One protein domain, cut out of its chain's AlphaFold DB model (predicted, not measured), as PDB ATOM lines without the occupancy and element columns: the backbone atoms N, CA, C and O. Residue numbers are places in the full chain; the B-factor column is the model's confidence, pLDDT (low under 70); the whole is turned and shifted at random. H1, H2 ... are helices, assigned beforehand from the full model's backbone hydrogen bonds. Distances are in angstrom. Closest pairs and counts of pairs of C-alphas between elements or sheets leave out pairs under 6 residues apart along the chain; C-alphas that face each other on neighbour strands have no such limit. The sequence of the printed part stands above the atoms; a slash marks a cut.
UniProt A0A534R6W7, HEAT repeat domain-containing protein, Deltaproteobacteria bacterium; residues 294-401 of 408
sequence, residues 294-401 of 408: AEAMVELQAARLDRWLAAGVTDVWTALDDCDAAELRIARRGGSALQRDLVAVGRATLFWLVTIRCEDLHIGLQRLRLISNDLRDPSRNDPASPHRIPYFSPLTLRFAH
ATOM      1  N   ALA A 294     -44.168 -41.839  49.652       86.25
ATOM      2  CA  ALA A 294     -44.290 -41.528  48.232       86.25
ATOM      3  C   ALA A 294     -44.318 -40.019  47.971       86.25
ATOM      4  O   ALA A 294     -43.472 -39.525  47.236       86.25
ATOM      5  N   GLU A 295     -45.222 -39.292  48.626       87.19
ATOM      6  CA  GLU A 295     -45.352 -37.841  48.464       87.19
ATOM      7  C   GLU A 295     -44.060 -37.102  48.839       87.19
ATOM      8  O   GLU A 295     -43.475 -36.424  48.000       87.19
ATOM      9  N   ALA A 296     -43.556 -37.308  50.062       86.50
ATOM     10  CA  ALA A 296     -42.342 -36.645  50.537       86.50
ATOM     11  C   ALA A 296     -41.122 -36.927  49.644       86.50
ATOM     12  O   ALA A 296     -40.264 -36.065  49.472       86.50
ATOM     13  N   MET A 297     -41.032 -38.129  49.063       90.06
ATOM     14  CA  MET A 297     -39.971 -38.460  48.115       90.06
ATOM     15  C   MET A 297     -40.153 -37.728  46.784       90.06
ATOM     16  O   MET A 297     -39.203 -37.116  46.315       90.06
ATOM     17  N   VAL A 298     -41.351 -37.734  46.193       92.00
ATOM     18  CA  VAL A 298     -41.608 -37.054  44.910       92.00
ATOM     19  C   VAL A 298     -41.372 -35.549  45.027       92.00
ATOM     20  O   VAL A 298     -40.736 -34.950  44.159       92.00
ATOM     21  N   GLU A 299     -41.784 -34.935  46.133       91.69
ATOM     22  CA  GLU A 299     -41.467 -33.536  46.413       91.69
ATOM     23  C   GLU A 299     -39.950 -33.317  46.559       91.69
ATOM     24  O   GLU A 299     -39.428 -32.256  46.205       91.69
ATOM     25  N   LEU A 300     -39.215 -34.286  47.129       91.75
ATOM     26  CA  LEU A 300     -37.769 -34.167  47.328       91.75
ATOM     27  C   LEU A 300     -37.076 -34.178  45.974       91.75
ATOM     28  O   LEU A 300     -36.208 -33.346  45.711       91.75
ATOM     29  N   GLN A 301     -37.511 -35.076  45.096       94.62
ATOM     30  CA  GLN A 301     -37.081 -35.138  43.707       94.62
ATOM     31  C   GLN A 301     -37.387 -33.819  42.976       94.62
ATOM     32  O   GLN A 301     -36.504 -33.282  42.308       94.62
ATOM     33  N   ALA A 302     -38.582 -33.246  43.164       96.06
ATOM     34  CA  ALA A 302     -38.967 -31.974  42.549       96.06
ATOM     35  C   ALA A 302     -38.068 -30.815  43.007       96.06
ATOM     36  O   ALA A 302     -37.529 -30.096  42.170       96.06
ATOM     37  N   ALA A 303     -37.799 -30.682  44.310       95.06
ATOM     38  CA  ALA A 303     -36.913 -29.622  44.792       95.06
ATOM     39  C   ALA A 303     -35.451 -29.807  44.368       95.06
ATOM     40  O   ALA A 303     -34.703 -28.830  44.291       95.06
ATOM     41  N   ARG A 304     -35.003 -31.044  44.099       95.12
ATOM     42  CA  ARG A 304     -33.686 -31.266  43.479       95.12
ATOM     43  C   ARG A 304     -33.652 -30.666  42.075       95.12
ATOM     44  O   ARG A 304     -32.693 -29.960  41.779       95.12
ATOM     45  N   LEU A 305     -34.695 -30.886  41.272       97.12
ATOM     46  CA  LEU A 305     -34.837 -30.287  39.941       97.12
ATOM     47  C   LEU A 305     -34.935 -28.760  39.999       97.12
ATOM     48  O   LEU A 305     -34.181 -28.093  39.297       97.12
ATOM     49  N   ASP A 306     -35.772 -28.204  40.882       97.12
ATOM     50  CA  ASP A 306     -35.891 -26.750  41.070       97.12
ATOM     51  C   ASP A 306     -34.530 -26.104  41.401       97.12
ATOM     52  O   ASP A 306     -34.208 -25.037  40.884       97.12
ATOM     53  N   ARG A 307     -33.683 -26.758  42.212       95.94
ATOM     54  CA  ARG A 307     -32.331 -26.254  42.515       95.94
ATOM     55  C   ARG A 307     -31.408 -26.219  41.299       95.94
ATOM     56  O   ARG A 307     -30.610 -25.293  41.202       95.94
ATOM     57  N   TRP A 308     -31.480 -27.212  40.414       97.50
ATOM     58  CA  TRP A 308     -30.694 -27.207  39.176       97.50
ATOM     59  C   TRP A 308     -31.185 -26.126  38.215       97.50
ATOM     60  O   TRP A 308     -30.374 -25.340  37.732       97.50
ATOM     61  N   LEU A 309     -32.503 -26.003  38.044       97.75
ATOM     62  CA  LEU A 309     -33.112 -24.958  37.221       97.75
ATOM     63  C   LEU A 309     -32.760 -23.551  37.726       97.75
ATOM     64  O   LEU A 309     -32.378 -22.692  36.937       97.75
ATOM     65  N   ALA A 310     -32.795 -23.328  39.043       97.06
ATOM     66  CA  ALA A 310     -32.379 -22.063  39.654       97.06
ATOM     67  C   ALA A 310     -30.886 -21.745  39.443       97.06
ATOM     68  O   ALA A 310     -30.496 -20.581  39.471       97.06
ATOM     69  N   ALA A 311     -30.052 -22.766  39.220       96.00
ATOM     70  CA  ALA A 311     -28.640 -22.623  38.873       96.00
ATOM     71  C   ALA A 311     -28.395 -22.521  37.352       96.00
ATOM     72  O   ALA A 311     -27.244 -22.535  36.924       96.00
ATOM     73  N   GLY A 312     -29.454 -22.443  36.536       96.12
ATOM     74  CA  GLY A 312     -29.366 -22.377  35.075       96.12
ATOM     75  C   GLY A 312     -29.104 -23.722  34.389       96.12
ATOM     76  O   GLY A 312     -28.889 -23.753  33.181       96.12
ATOM     77  N   VAL A 313     -29.130 -24.835  35.126       96.81
ATOM     78  CA  VAL A 313     -28.992 -26.181  34.559       96.81
ATOM     79  C   VAL A 313     -30.361 -26.648  34.085       96.81
ATOM     80  O   VAL A 313     -31.259 -26.862  34.899       96.81
ATOM     81  N   THR A 314     -30.521 -26.804  32.772       95.88
ATOM     82  CA  THR A 314     -31.810 -27.126  32.138       95.88
ATOM     83  C   THR A 314     -31.884 -28.540  31.578       95.88
ATOM     84  O   THR A 314     -32.989 -29.056  31.413       95.88
ATOM     85  N   ASP A 315     -30.744 -29.189  31.332       94.62
ATOM     86  CA  ASP A 315     -30.673 -30.539  30.779       94.62
ATOM     87  C   ASP A 315     -30.223 -31.585  31.813       94.62
ATOM     88  O   ASP A 315     -29.432 -31.326  32.727       94.62
ATOM     89  N   VAL A 316     -30.730 -32.808  31.647       95.25
ATOM     90  CA  VAL A 316     -30.435 -33.953  32.521       95.25
ATOM     91  C   VAL A 316     -28.944 -34.295  32.562       95.25
ATOM     92  O   VAL A 316     -28.446 -34.723  33.605       95.25
ATOM     93  N   TRP A 317     -28.215 -34.118  31.462       92.94
ATOM     94  CA  TRP A 317     -26.826 -34.560  31.360       92.94
ATOM     95  C   TRP A 317     -25.887 -33.659  32.158       92.94
ATOM     96  O   TRP A 317     -25.076 -34.167  32.930       92.94
ATOM     97  N   THR A 318     -26.064 -32.343  32.060       92.88
ATOM     98  CA  THR A 318     -25.346 -31.364  32.886       92.88
ATOM     99  C   THR A 318     -25.669 -31.552  34.371       92.88
ATOM    100  O   THR A 318     -24.776 -31.488  35.217       92.88
ATOM    101  N   ALA A 319     -26.922 -31.870  34.716       95.50
ATOM    102  CA  ALA A 319     -27.289 -32.183  36.100       95.50
ATOM    103  C   ALA A 319     -26.635 -33.480  36.615       95.50
ATOM    104  O   ALA A 319     -26.239 -33.557  37.781       95.50
ATOM    105  N   LEU A 320     -26.473 -34.495  35.757       92.75
ATOM    106  CA  LEU A 320     -25.728 -35.709  36.100       92.75
ATOM    107  C   LEU A 320     -24.234 -35.417  36.304       92.75
ATOM    108  O   LEU A 320     -23.629 -35.969  37.225       92.75
ATOM    109  N   ASP A 321     -23.650 -34.530  35.498       90.38
ATOM    110  CA  ASP A 321     -22.260 -34.091  35.659       90.38
ATOM    111  C   ASP A 321     -22.061 -33.345  36.991       90.38
ATOM    112  O   ASP A 321     -21.082 -33.596  37.701       90.38
ATOM    113  N   ASP A 322     -23.028 -32.518  37.409       92.44
ATOM    114  CA  ASP A 322     -23.021 -31.903  38.744       92.44
ATOM    115  C   ASP A 322     -23.147 -32.944  39.871       92.44
ATOM    116  O   ASP A 322     -22.446 -32.843  40.884       92.44
ATOM    117  N   CYS A 323     -23.969 -33.988  39.700       91.88
ATOM    118  CA  CYS A 323     -24.033 -35.112  40.642       91.88
ATOM    119  C   CYS A 323     -22.664 -35.787  40.823       91.88
ATOM    120  O   CYS A 323     -22.252 -36.044  41.959       91.88
ATOM    121  N   ASP A 324     -21.946 -36.051  39.732       88.50
ATOM    122  CA  ASP A 324     -20.627 -36.687  39.780       88.50
ATOM    123  C   ASP A 324     -19.580 -35.759  40.409       88.50
ATOM    124  O   ASP A 324     -18.802 -36.181  41.271       88.50
ATOM    125  N   ALA A 325     -19.614 -34.466  40.076       89.12
ATOM    126  CA  ALA A 325     -18.768 -33.460  40.706       89.12
ATOM    127  C   ALA A 325     -19.042 -33.343  42.218       89.12
ATOM    128  O   ALA A 325     -18.107 -33.231  43.017       89.12
ATOM    129  N   ALA A 326     -20.310 -33.398  42.639       90.44
ATOM    130  CA  ALA A 326     -20.703 -33.379  44.045       90.44
ATOM    131  C   ALA A 326     -20.204 -34.615  44.801       90.44
ATOM    132  O   ALA A 326     -19.649 -34.484  45.895       90.44
ATOM    133  N   GLU A 327     -20.341 -35.801  44.214       88.19
ATOM    134  CA  GLU A 327     -19.861 -37.048  44.810       88.19
ATOM    135  C   GLU A 327     -18.334 -37.061  44.947       88.19
ATOM    136  O   GLU A 327     -17.810 -37.443  45.994       88.19
ATOM    137  N   LEU A 328     -17.613 -36.547  43.946       86.06
ATOM    138  CA  LEU A 328     -16.161 -36.390  44.009       86.06
ATOM    139  C   LEU A 328     -15.733 -35.420  45.120       86.06
ATOM    140  O   LEU A 328     -14.774 -35.694  45.847       86.06
ATOM    141  N   ARG A 329     -16.451 -34.299  45.291       89.44
ATOM    142  CA  ARG A 329     -16.217 -33.360  46.403       89.44
ATOM    143  C   ARG A 329     -16.401 -34.053  47.755       89.44
ATOM    144  O   ARG A 329     -15.535 -33.908  48.615       89.44
ATOM    145  N   ILE A 330     -17.474 -34.832  47.914       88.44
ATOM    146  CA  ILE A 330     -17.763 -35.599  49.137       88.44
ATOM    147  C   ILE A 330     -16.678 -36.646  49.404       88.44
ATOM    148  O   ILE A 330     -16.205 -36.758  50.533       88.44
ATOM    149  N   ALA A 331     -16.254 -37.394  48.384       84.62
ATOM    150  CA  ALA A 331     -15.221 -38.417  48.522       84.62
ATOM    151  C   ALA A 331     -13.870 -37.825  48.964       84.62
ATOM    152  O   ALA A 331     -13.158 -38.445  49.749       84.62
ATOM    153  N   ARG A 332     -13.529 -36.617  48.492       86.44
ATOM    154  CA  ARG A 332     -12.259 -35.940  48.809       86.44
ATOM    155  C   ARG A 332     -12.267 -35.191  50.140       86.44
ATOM    156  O   ARG A 332     -11.262 -35.199  50.840       86.44
ATOM    157  N   ARG A 333     -13.356 -34.487  50.457       89.00
ATOM    158  CA  ARG A 333     -13.429 -33.556  51.603       89.00
ATOM    159  C   ARG A 333     -14.230 -34.106  52.783       89.00
ATOM    160  O   ARG A 333     -14.324 -33.446  53.813       89.00
ATOM    161  N   GLY A 334     -14.808 -35.297  52.635       85.00
ATOM    162  CA  GLY A 334     -15.845 -35.794  53.527       85.00
ATOM    163  C   GLY A 334     -17.196 -35.132  53.239       85.00
ATOM    164  O   GLY A 334     -17.288 -34.051  52.659       85.00
ATOM    165  N   GLY A 335     -18.274 -35.802  53.635       85.25
ATOM    166  CA  GLY A 335     -19.629 -35.276  53.512       85.25
ATOM    167  C   GLY A 335     -20.585 -35.962  54.475       85.25
ATOM    168  O   GLY A 335     -20.399 -37.126  54.854       85.25
ATOM    169  N   SER A 336     -21.620 -35.233  54.884       88.38
ATOM    170  CA  SER A 336     -22.660 -35.760  55.759       88.38
ATOM    171  C   SER A 336     -23.431 -36.894  55.072       88.38
ATOM    172  O   SER A 336     -23.419 -37.041  53.846       88.38
ATOM    173  N   ALA A 337     -24.102 -37.735  55.863       83.62
ATOM    174  CA  ALA A 337     -25.005 -38.751  55.317       83.62
ATOM    175  C   ALA A 337     -26.082 -38.108  54.425       83.62
ATOM    176  O   ALA A 337     -26.280 -38.539  53.297       83.62
ATOM    177  N   LEU A 338     -26.656 -36.987  54.877       85.06
ATOM    178  CA  LEU A 338     -27.655 -36.232  54.125       85.06
ATOM    179  C   LEU A 338     -27.139 -35.760  52.757       85.06
ATOM    180  O   LEU A 338     -27.850 -35.870  51.766       85.06
ATOM    181  N   GLN A 339     -25.905 -35.252  52.674       87.50
ATOM    182  CA  GLN A 339     -25.327 -34.826  51.392       87.50
ATOM    183  C   GLN A 339     -25.213 -35.992  50.405       87.50
ATOM    184  O   GLN A 339     -25.551 -35.834  49.234       87.50
ATOM    185  N   ARG A 340     -24.780 -37.164  50.881       86.25
ATOM    186  CA  ARG A 340     -24.703 -38.380  50.060       86.25
ATOM    187  C   ARG A 340     -26.082 -38.829  49.590       86.25
ATOM    188  O   ARG A 340     -26.256 -39.091  48.402       86.25
ATOM    189  N   ASP A 341     -27.061 -38.831  50.488       85.75
ATOM    190  CA  ASP A 341     -28.433 -39.227  50.173       85.75
ATOM    191  C   ASP A 341     -29.071 -38.289  49.134       85.75
ATOM    192  O   ASP A 341     -29.707 -38.752  48.191       85.75
ATOM    193  N   LEU A 342     -28.853 -36.971  49.237       89.56
ATOM    194  CA  LEU A 342     -29.380 -35.994  48.275       89.56
ATOM    195  C   LEU A 342     -28.761 -36.130  46.876       89.56
ATOM    196  O   LEU A 342     -29.462 -35.941  45.876       89.56
ATOM    197  N   VAL A 343     -27.465 -36.453  46.791       90.44
ATOM    198  CA  VAL A 343     -26.802 -36.758  45.512       90.44
ATOM    199  C   VAL A 343     -27.370 -38.049  44.926       90.44
ATOM    200  O   VAL A 343     -27.703 -38.077  43.743       90.44
ATOM    201  N   ALA A 344     -27.558 -39.084  45.749       87.00
ATOM    202  CA  ALA A 344     -28.110 -40.362  45.311       87.00
ATOM    203  C   ALA A 344     -29.567 -40.240  44.823       87.00
ATOM    204  O   ALA A 344     -29.892 -40.750  43.751       87.00
ATOM    205  N   VAL A 345     -30.426 -39.511  45.549       90.50
ATOM    206  CA  VAL A 345     -31.811 -39.209  45.133       90.50
ATOM    207  C   VAL A 345     -31.824 -38.396  43.839       90.50
ATOM    208  O   VAL A 345     -32.581 -38.714  42.923       90.50
ATOM    209  N   GLY A 346     -30.963 -37.377  43.738       93.19
ATOM    210  CA  GLY A 346     -30.820 -36.577  42.524       93.19
ATOM    211  C   GLY A 346     -30.462 -37.443  41.316       93.19
ATOM    212  O   GLY A 346     -31.195 -37.454  40.332       93.19
ATOM    213  N   ARG A 347     -29.402 -38.251  41.425       91.44
ATOM    214  CA  ARG A 347     -28.954 -39.153  40.355       91.44
ATOM    215  C   ARG A 347     -30.034 -40.162  39.964       91.44
ATOM    216  O   ARG A 347     -30.296 -40.336  38.781       91.44
ATOM    217  N   ALA A 348     -30.694 -40.787  40.938       88.25
ATOM    218  CA  ALA A 348     -31.771 -41.742  40.675       88.25
ATOM    219  C   ALA A 348     -32.964 -41.108  39.941       88.25
ATOM    220  O   ALA A 348     -33.564 -41.735  39.070       88.25
ATOM    221  N   THR A 349     -33.281 -39.853  40.267       92.94
ATOM    222  CA  THR A 349     -34.327 -39.081  39.583       92.94
ATOM    223  C   THR A 349     -33.939 -38.789  38.141       92.94
ATOM    224  O   THR A 349     -34.737 -39.009  37.238       92.94
ATOM    225  N   LEU A 350     -32.703 -38.343  37.917       94.06
ATOM    226  CA  LEU A 350     -32.182 -38.068  36.579       94.06
ATOM    227  C   LEU A 350     -32.139 -39.339  35.723       94.06
ATOM    228  O   LEU A 350     -32.555 -39.306  34.571       94.06
ATOM    229  N   PHE A 351     -31.735 -40.479  36.295       90.75
ATOM    230  CA  PHE A 351     -31.806 -41.771  35.608       90.75
ATOM    231  C   PHE A 351     -33.240 -42.076  35.186       90.75
ATOM    232  O   PHE A 351     -33.471 -42.344  34.011       90.75
ATOM    233  N   TRP A 352     -34.206 -41.963  36.105       90.69
ATOM    234  CA  TRP A 352     -35.624 -42.153  35.795       90.69
ATOM    235  C   TRP A 352     -36.109 -41.248  34.654       90.69
ATOM    236  O   TRP A 352     -36.790 -41.738  33.753       90.69
ATOM    237  N   LEU A 353     -35.719 -39.971  34.634       93.44
ATOM    238  CA  LEU A 353     -36.071 -39.048  33.552       93.44
ATOM    239  C   LEU A 353     -35.557 -39.534  32.187       93.44
ATOM    240  O   LEU A 353     -36.332 -39.574  31.228       93.44
ATOM    241  N   VAL A 354     -34.317 -40.026  32.114       91.50
ATOM    242  CA  VAL A 354     -33.789 -40.662  30.891       91.50
ATOM    243  C   VAL A 354     -34.625 -41.885  30.499       91.50
ATOM    244  O   VAL A 354     -34.977 -42.035  29.330       91.50
ATOM    245  N   THR A 355     -35.028 -42.731  31.460       85.75
ATOM    246  CA  THR A 355     -35.840 -43.933  31.162       85.75
ATOM    247  C   THR A 355     -37.179 -43.608  30.495       85.75
ATOM    248  O   THR A 355     -37.661 -44.374  29.661       85.75
ATOM    249  N   ILE A 356     -37.764 -42.452  30.827       88.81
ATOM    250  CA  ILE A 356     -39.027 -41.960  30.258       88.81
ATOM    251  C   ILE A 356     -38.806 -40.963  29.106       88.81
ATOM    252  O   ILE A 356     -39.750 -40.264  28.725       88.81
ATOM    253  N   ARG A 357     -37.580 -40.904  28.562       90.38
ATOM    254  CA  ARG A 357     -37.138 -40.026  27.461       90.38
ATOM    255  C   ARG A 357     -37.413 -38.543  27.720       90.38
ATOM    256  O   ARG A 357     -37.887 -37.823  26.846       90.38
ATOM    257  N   CYS A 358     -37.171 -38.101  28.947       93.56
ATOM    258  CA  CYS A 358     -37.309 -36.719  29.375       93.56
ATOM    259  C   CYS A 358     -35.917 -36.171  29.696       93.56
ATOM    260  O   CYS A 358     -35.344 -36.517  30.720       93.56
ATOM    261  N   GLU A 359     -35.367 -35.350  28.805       93.38
ATOM    262  CA  GLU A 359     -34.031 -34.759  28.988       93.38
ATOM    263  C   GLU A 359     -34.082 -33.301  29.461       93.38
ATOM    264  O   GLU A 359     -33.098 -32.799  29.997       93.38
ATOM    265  N   ASP A 360     -35.232 -32.639  29.316       96.88
ATOM    266  CA  ASP A 360     -35.471 -31.280  29.802       96.88
ATOM    267  C   ASP A 360     -35.985 -31.299  31.252       96.88
ATOM    268  O   ASP A 360     -36.991 -31.947  31.577       96.88
ATOM    269  N   LEU A 361     -35.300 -30.575  32.138       97.44
ATOM    270  CA  LEU A 361     -35.611 -30.542  33.565       97.44
ATOM    271  C   LEU A 361     -36.878 -29.746  33.899       97.44
ATOM    272  O   LEU A 361     -37.516 -30.063  34.905       97.44
ATOM    273  N   HIS A 362     -37.301 -28.778  33.080       97.75
ATOM    274  CA  HIS A 362     -38.594 -28.112  33.263       97.75
ATOM    275  C   HIS A 362     -39.735 -29.106  33.040       97.75
ATOM    276  O   HIS A 362     -40.651 -29.195  33.862       97.75
ATOM    277  N   ILE A 363     -39.651 -29.905  31.972       97.19
ATOM    278  CA  ILE A 363     -40.632 -30.963  31.685       97.19
ATOM    279  C   ILE A 363     -40.603 -32.020  32.796       97.19
ATOM    280  O   ILE A 363     -41.656 -32.432  33.295       97.19
ATOM    281  N   GLY A 364     -39.410 -32.439  33.232       96.50
ATOM    282  CA  GLY A 364     -39.249 -33.397  34.327       96.50
ATOM    283  C   GLY A 364     -39.887 -32.914  35.633       96.50
ATOM    284  O   GLY A 364     -40.589 -33.669  36.309       96.50
ATOM    285  N   LEU A 365     -39.715 -31.632  35.956       97.25
ATOM    286  CA  LEU A 365     -40.289 -31.000  37.139       97.25
ATOM    287  C   LEU A 365     -41.818 -30.932  37.068       97.25
ATOM    288  O   LEU A 365     -42.493 -31.262  38.046       97.25
ATOM    289  N   GLN A 366     -42.377 -30.548  35.917       96.44
ATOM    290  CA  GLN A 366     -43.826 -30.553  35.701       96.44
ATOM    291  C   GLN A 366     -44.413 -31.952  35.918       96.44
ATOM    292  O   GLN A 366     -45.422 -32.093  36.608       96.44
ATOM    293  N   ARG A 367     -43.747 -33.001  35.416       95.62
ATOM    294  CA  ARG A 367     -44.169 -34.395  35.634       95.62
ATOM    295  C   ARG A 367     -44.160 -34.789  37.107       95.62
ATOM    296  O   ARG A 367     -45.130 -35.377  37.575       95.62
ATOM    297  N   LEU A 368     -43.107 -34.450  37.852       95.88
ATOM    298  CA  LEU A 368     -43.053 -34.727  39.293       95.88
ATOM    299  C   LEU A 368     -44.172 -34.005  40.054       95.88
ATOM    300  O   LEU A 368     -44.781 -34.597  40.941       95.88
ATOM    301  N   ARG A 369     -44.490 -32.761  39.679       94.25
ATOM    302  CA  ARG A 369     -45.603 -32.004  40.276       94.25
ATOM    303  C   ARG A 369     -46.959 -32.655  39.991       94.25
ATOM    304  O   ARG A 369     -47.770 -32.754  40.906       94.25
ATOM    305  N   LEU A 370     -47.181 -33.166  38.777       93.38
ATOM    306  CA  LEU A 370     -48.390 -33.932  38.442       93.38
ATOM    307  C   LEU A 370     -48.503 -35.209  39.286       93.38
ATOM    308  O   LEU A 370     -49.521 -35.418  39.936       93.38
ATOM    309  N   ILE A 371     -47.427 -36.000  39.369       91.94
ATOM    310  CA  ILE A 371     -47.382 -37.207  40.213       91.94
ATOM    311  C   ILE A 371     -47.668 -36.853  41.679       91.94
ATOM    312  O   ILE A 371     -48.405 -37.559  42.363       91.94
ATOM    313  N   SER A 372     -47.098 -35.753  42.177       89.06
ATOM    314  CA  SER A 372     -47.324 -35.289  43.546       89.06
ATOM    315  C   SER A 372     -48.787 -34.915  43.801       89.06
ATOM    316  O   SER A 372     -49.297 -35.194  44.885       89.06
ATOM    317  N   ASN A 373     -49.466 -34.299  42.829       87.44
ATOM    318  CA  ASN A 373     -50.885 -33.956  42.932       87.44
ATOM    319  C   ASN A 373     -51.765 -35.212  42.947       87.44
ATOM    320  O   ASN A 373     -52.638 -35.326  43.804       87.44
ATOM    321  N   ASP A 374     -51.475 -36.187  42.083       86.12
ATOM    322  CA  ASP A 374     -52.197 -37.464  42.040       86.12
ATOM    323  C   ASP A 374     -52.064 -38.247  43.355       86.12
ATOM    324  O   ASP A 374     -53.011 -38.881  43.813       86.12
ATOM    325  N   LEU A 375     -50.892 -38.183  44.000       84.06
ATOM    326  CA  LEU A 375     -50.660 -38.806  45.307       84.06
ATOM    327  C   LEU A 375     -51.403 -38.104  46.451       84.06
ATOM    328  O   LEU A 375     -51.618 -38.722  47.496       84.06
ATOM    329  N   ARG A 376     -51.772 -36.828  46.287       72.69
ATOM    330  CA  ARG A 376     -52.495 -36.032  47.291       72.69
ATOM    331  C   ARG A 376     -54.007 -36.216  47.228       72.69
ATOM    332  O   ARG A 376     -54.657 -35.891  48.220       72.69
ATOM    333  N   ASP A 377     -54.540 -36.738  46.123       65.06
ATOM    334  CA  ASP A 377     -55.977 -36.925  45.915       65.06
ATOM    335  C   ASP A 377     -56.598 -37.803  47.031       65.06
ATOM    336  O   ASP A 377     -56.264 -38.989  47.155       65.06
ATOM    337  N   PRO A 378     -57.493 -37.243  47.870       51.88
ATOM    338  CA  PRO A 378     -58.147 -37.968  48.959       51.88
ATOM    339  C   PRO A 378     -59.088 -39.076  48.473       51.88
ATOM    340  O   PRO A 378     -59.355 -40.005  49.224       51.88
ATOM    341  N   SER A 379     -59.584 -39.010  47.232       49.69
ATOM    342  CA  SER A 379     -60.521 -40.004  46.683       49.69
ATOM    343  C   SER A 379     -59.865 -41.358  46.375       49.69
ATOM    344  O   SER A 379     -60.554 -42.368  46.237       49.69
ATOM    345  N   ARG A 380     -58.527 -41.392  46.299       51.59
ATOM    346  CA  ARG A 380     -57.710 -42.595  46.055       51.59
ATOM    347  C   ARG A 380     -56.923 -43.063  47.280       51.59
ATOM    348  O   ARG A 380     -56.349 -44.151  47.250       51.59
ATOM    349  N   ASN A 381     -56.892 -42.266  48.346       52.09
ATOM    350  CA  ASN A 381     -56.203 -42.587  49.589       52.09
ATOM    351  C   ASN A 381     -57.227 -42.940  50.670       52.09
ATOM    352  O   ASN A 381     -58.030 -42.103  51.064       52.09
ATOM    353  N   ASP A 382     -57.166 -44.174  51.170       49.19
ATOM    354  CA  ASP A 382     -57.957 -44.630  52.315       49.19
ATOM    355  C   ASP A 382     -57.818 -43.625  53.491       49.19
ATOM    356  O   ASP A 382     -56.688 -43.384  53.941       49.19
ATOM    357  N   PRO A 383     -58.910 -42.988  53.969       44.16
ATOM    358  CA  PRO A 383     -58.862 -41.843  54.891       44.16
ATOM    359  C   PRO A 383     -58.298 -42.159  56.289       44.16
ATOM    360  O   PRO A 383     -58.132 -41.260  57.116       44.16
ATOM    361  N   ALA A 384     -57.954 -43.415  56.575       42.41
ATOM    362  CA  ALA A 384     -57.467 -43.864  57.873       42.41
ATOM    363  C   ALA A 384     -55.923 -43.919  57.977       42.41
ATOM    364  O   ALA A 384     -55.343 -44.993  58.150       42.41
ATOM    365  N   SER A 385     -55.209 -42.783  57.924       48.78
ATOM    366  CA  SER A 385     -53.887 -42.682  58.590       48.78
ATOM    367  C   SER A 385     -53.325 -41.253  58.687       48.78
ATOM    368  O   SER A 385     -52.948 -40.674  57.669       48.78
ATOM    369  N   PRO A 386     -53.118 -40.713  59.904       45.75
ATOM    370  CA  PRO A 386     -52.584 -39.363  60.127       45.75
ATOM    371  C   PRO A 386     -51.045 -39.253  60.041       45.75
ATOM    372  O   PRO A 386     -50.474 -38.228  60.401       45.75
ATOM    373  N   HIS A 387     -50.326 -40.288  59.592       52.50
ATOM    374  CA  HIS A 387     -48.857 -40.326  59.658       52.50
ATOM    375  C   HIS A 387     -48.185 -40.104  58.295       52.50
ATOM    376  O   HIS A 387     -47.563 -41.017  57.744       52.50
ATOM    377  N   ARG A 388     -48.263 -38.876  57.765       55.66
ATOM    378  CA  ARG A 388     -47.350 -38.424  56.699       55.66
ATOM    379  C   ARG A 388     -45.975 -38.136  57.297       55.66
ATOM    380  O   ARG A 388     -45.856 -37.505  58.346       55.66
ATOM    381  N   ILE A 389     -44.928 -38.654  56.662       55.78
ATOM    382  CA  ILE A 389     -43.555 -38.451  57.125       55.78
ATOM    383  C   ILE A 389     -43.069 -37.088  56.601       55.78
ATOM    384  O   ILE A 389     -43.179 -36.851  55.400       55.78
ATOM    385  N   PRO A 390     -42.510 -36.206  57.455       53.44
ATOM    386  CA  PRO A 390     -42.052 -34.893  57.022       53.44
ATOM    387  C   PRO A 390     -40.965 -34.969  55.947       53.44
ATOM    388  O   PRO A 390     -40.091 -35.843  55.965       53.44
ATOM    389  N   TYR A 391     -40.989 -33.963  55.081       47.66
ATOM    390  CA  TYR A 391     -40.133 -33.759  53.915       47.66
ATOM    391  C   TYR A 391     -38.613 -33.867  54.179       47.66
ATOM    392  O   TYR A 391     -37.863 -34.355  53.338       47.66
ATOM    393  N   PHE A 392     -38.159 -33.506  55.384       49.59
ATOM    394  CA  PHE A 392     -36.747 -33.564  55.796       49.59
ATOM    395  C   PHE A 392     -36.448 -34.604  56.878       49.59
ATOM    396  O   PHE A 392     -35.423 -34.527  57.558       49.59
ATOM    397  N   SER A 393     -37.327 -35.587  57.083       54.78
ATOM    398  CA  SER A 393     -37.051 -36.588  58.107       54.78
ATOM    399  C   SER A 393     -35.928 -37.542  57.650       54.78
ATOM    400  O   SER A 393     -35.963 -38.057  56.525       54.78
ATOM    401  N   PRO A 394     -34.976 -37.894  58.534       52.12
ATOM    402  CA  PRO A 394     -34.018 -38.975  58.285       52.12
ATOM    403  C   PRO A 394     -34.699 -40.314  57.962       52.12
ATOM    404  O   PRO A 394     -34.094 -41.203  57.366       52.12
ATOM    405  N   LEU A 395     -35.966 -40.475  58.359       50.69
ATOM    406  CA  LEU A 395     -36.767 -41.660  58.085       50.69
ATOM    407  C   LEU A 395     -37.118 -41.765  56.595       50.69
ATOM    408  O   LEU A 395     -36.993 -42.850  56.039       50.69
ATOM    409  N   THR A 396     -37.477 -40.663  55.929       53.25
ATOM    410  CA  THR A 396     -37.811 -40.641  54.490       53.25
ATOM    411  C   THR A 396     -36.645 -41.163  53.648       53.25
ATOM    412  O   THR A 396     -36.837 -41.999  52.766       53.25
ATOM    413  N   LEU A 397     -35.421 -40.747  53.987       53.56
ATOM    414  CA  LEU A 397     -34.193 -41.170  53.307       53.56
ATOM    415  C   LEU A 397     -33.776 -42.604  53.675       53.56
ATOM    416  O   LEU A 397     -33.368 -43.370  52.802       53.56
ATOM    417  N   ARG A 398     -33.966 -43.028  54.935       50.69
ATOM    418  CA  ARG A 398     -33.706 -44.416  55.368       50.69
ATOM    419  C   ARG A 398     -34.658 -45.441  54.741       50.69
ATOM    420  O   ARG A 398     -34.234 -46.563  54.473       50.69
ATOM    421  N   PHE A 399     -35.926 -45.088  54.511       47.00
ATOM    422  CA  PHE A 399     -36.932 -46.002  53.947       47.00
ATOM    423  C   PHE A 399     -36.863 -46.141  52.428       47.00
ATOM    424  O   PHE A 399     -37.335 -47.145  51.895       47.00
ATOM    425  N   ALA A 400     -36.266 -45.169  51.742       45.56
ATOM    426  CA  ALA A 400     -36.141 -45.197  50.294       45.56
ATOM    427  C   ALA A 400     -35.151 -46.257  49.790       45.56
ATOM    428  O   ALA A 400     -35.103 -46.469  48.583       45.56
ATOM    429  N   HIS A 401     -34.387 -46.921  50.685       47.03
ATOM    430  CA  HIS A 401     -33.319 -47.865  50.332       47.03
ATOM    431  C   HIS A 401     -32.620 -47.400  49.049       47.03
ATOM    432  O   HIS A 401     -32.654 -48.098  48.037       47.03
TER     433      HIS A 401
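Overview. This is residues 294 to 401 of the 408 residues of the protein "HEAT repeat domain-containing protein" of Deltaproteobacteria bacterium (UniProt A0A534R6W7). Two pairs of antiparallel helices, H1 with H4 and H2 with H3, pack nearly at right angles, H1 crossing H3 near the middle of both helices. After H4 a long unnamed stretch loops away from this body, with residues 377 to 387 sticking out, and comes back to a short helix, H5, near H1 and H3. The printed part has 108 residues, with five named helices in the order H1, H2, H3, H4, H5 and no named strand; its class is all helix. It is compact, with a radius of gyration of the C-alphas of 14.9 A, and elongated, spanning 47 by 30 by 23 A.

Along the chain. H1 takes residues 294 to 310, from C-alpha 294 at (-44.290, -41.528, 48.232), and is 24.4 A long from first to last C-alpha. H2, residues 316 to 333, is 25.6 A long. H3, residues 337 to 355, is the longest helix, with 19 residues over 27.0 A, and begins at C-alpha 337 at (-25.005, -38.751, 55.317). H4, residues 361 to 376, is 22.4 A long. H5, residues 394 to 399, measures 8.8 A and ends at C-alpha 399 at (-36.932, -46.002, 53.947).

Arrangement. H1 and H4 touch at a shallow tilt of 23 degrees, opposite ways; their closest C-alphas, those of Ala 302 and Leu 365, are 5.7 A apart. H1 touches H3 with residues 301 to 305 alone, and H3 touches H1 with residues 342 to 349 alone. These two are about perpendicular, at 87 degrees, and their closest C-alphas are those of Arg 304 and Gly 346, 6.1 A apart. H2 and H3 touch and form a helical hairpin, at a shallow tilt of 23 degrees, opposite ways; the C-alphas of Cys 323 and Val 343 are their closest, at 5.8 A. H3 and H4 are close but not clearly touching, with the C-alphas of Leu 353 and Gly 364 closest at 6.5 A. H5 is close to H1 but not clearly touching it, the closest C-alphas being those of Met 297 and Thr 396, 7.1 A apart. H5 is apart from H2 and from H4. In H1, H2, H3, H4 and H5 every O i to N i+4 pair is within hydrogen-bond range.

Size, cuts and confidence. The two C-alphas farthest apart, those of Arg 332 and Ser 379, are 48.5 A apart. Without residues 377 to 387, which stand free, the body spans 40 by 30 by 23 A. The printed part has no cut. The links H1 to H2, H2 to H3 and H3 to H4 are tight, while H4 to H5 is a long link of 17 residues. The mean pLDDT of the printed part is 82.0, and residues 377 to 401 are under 70.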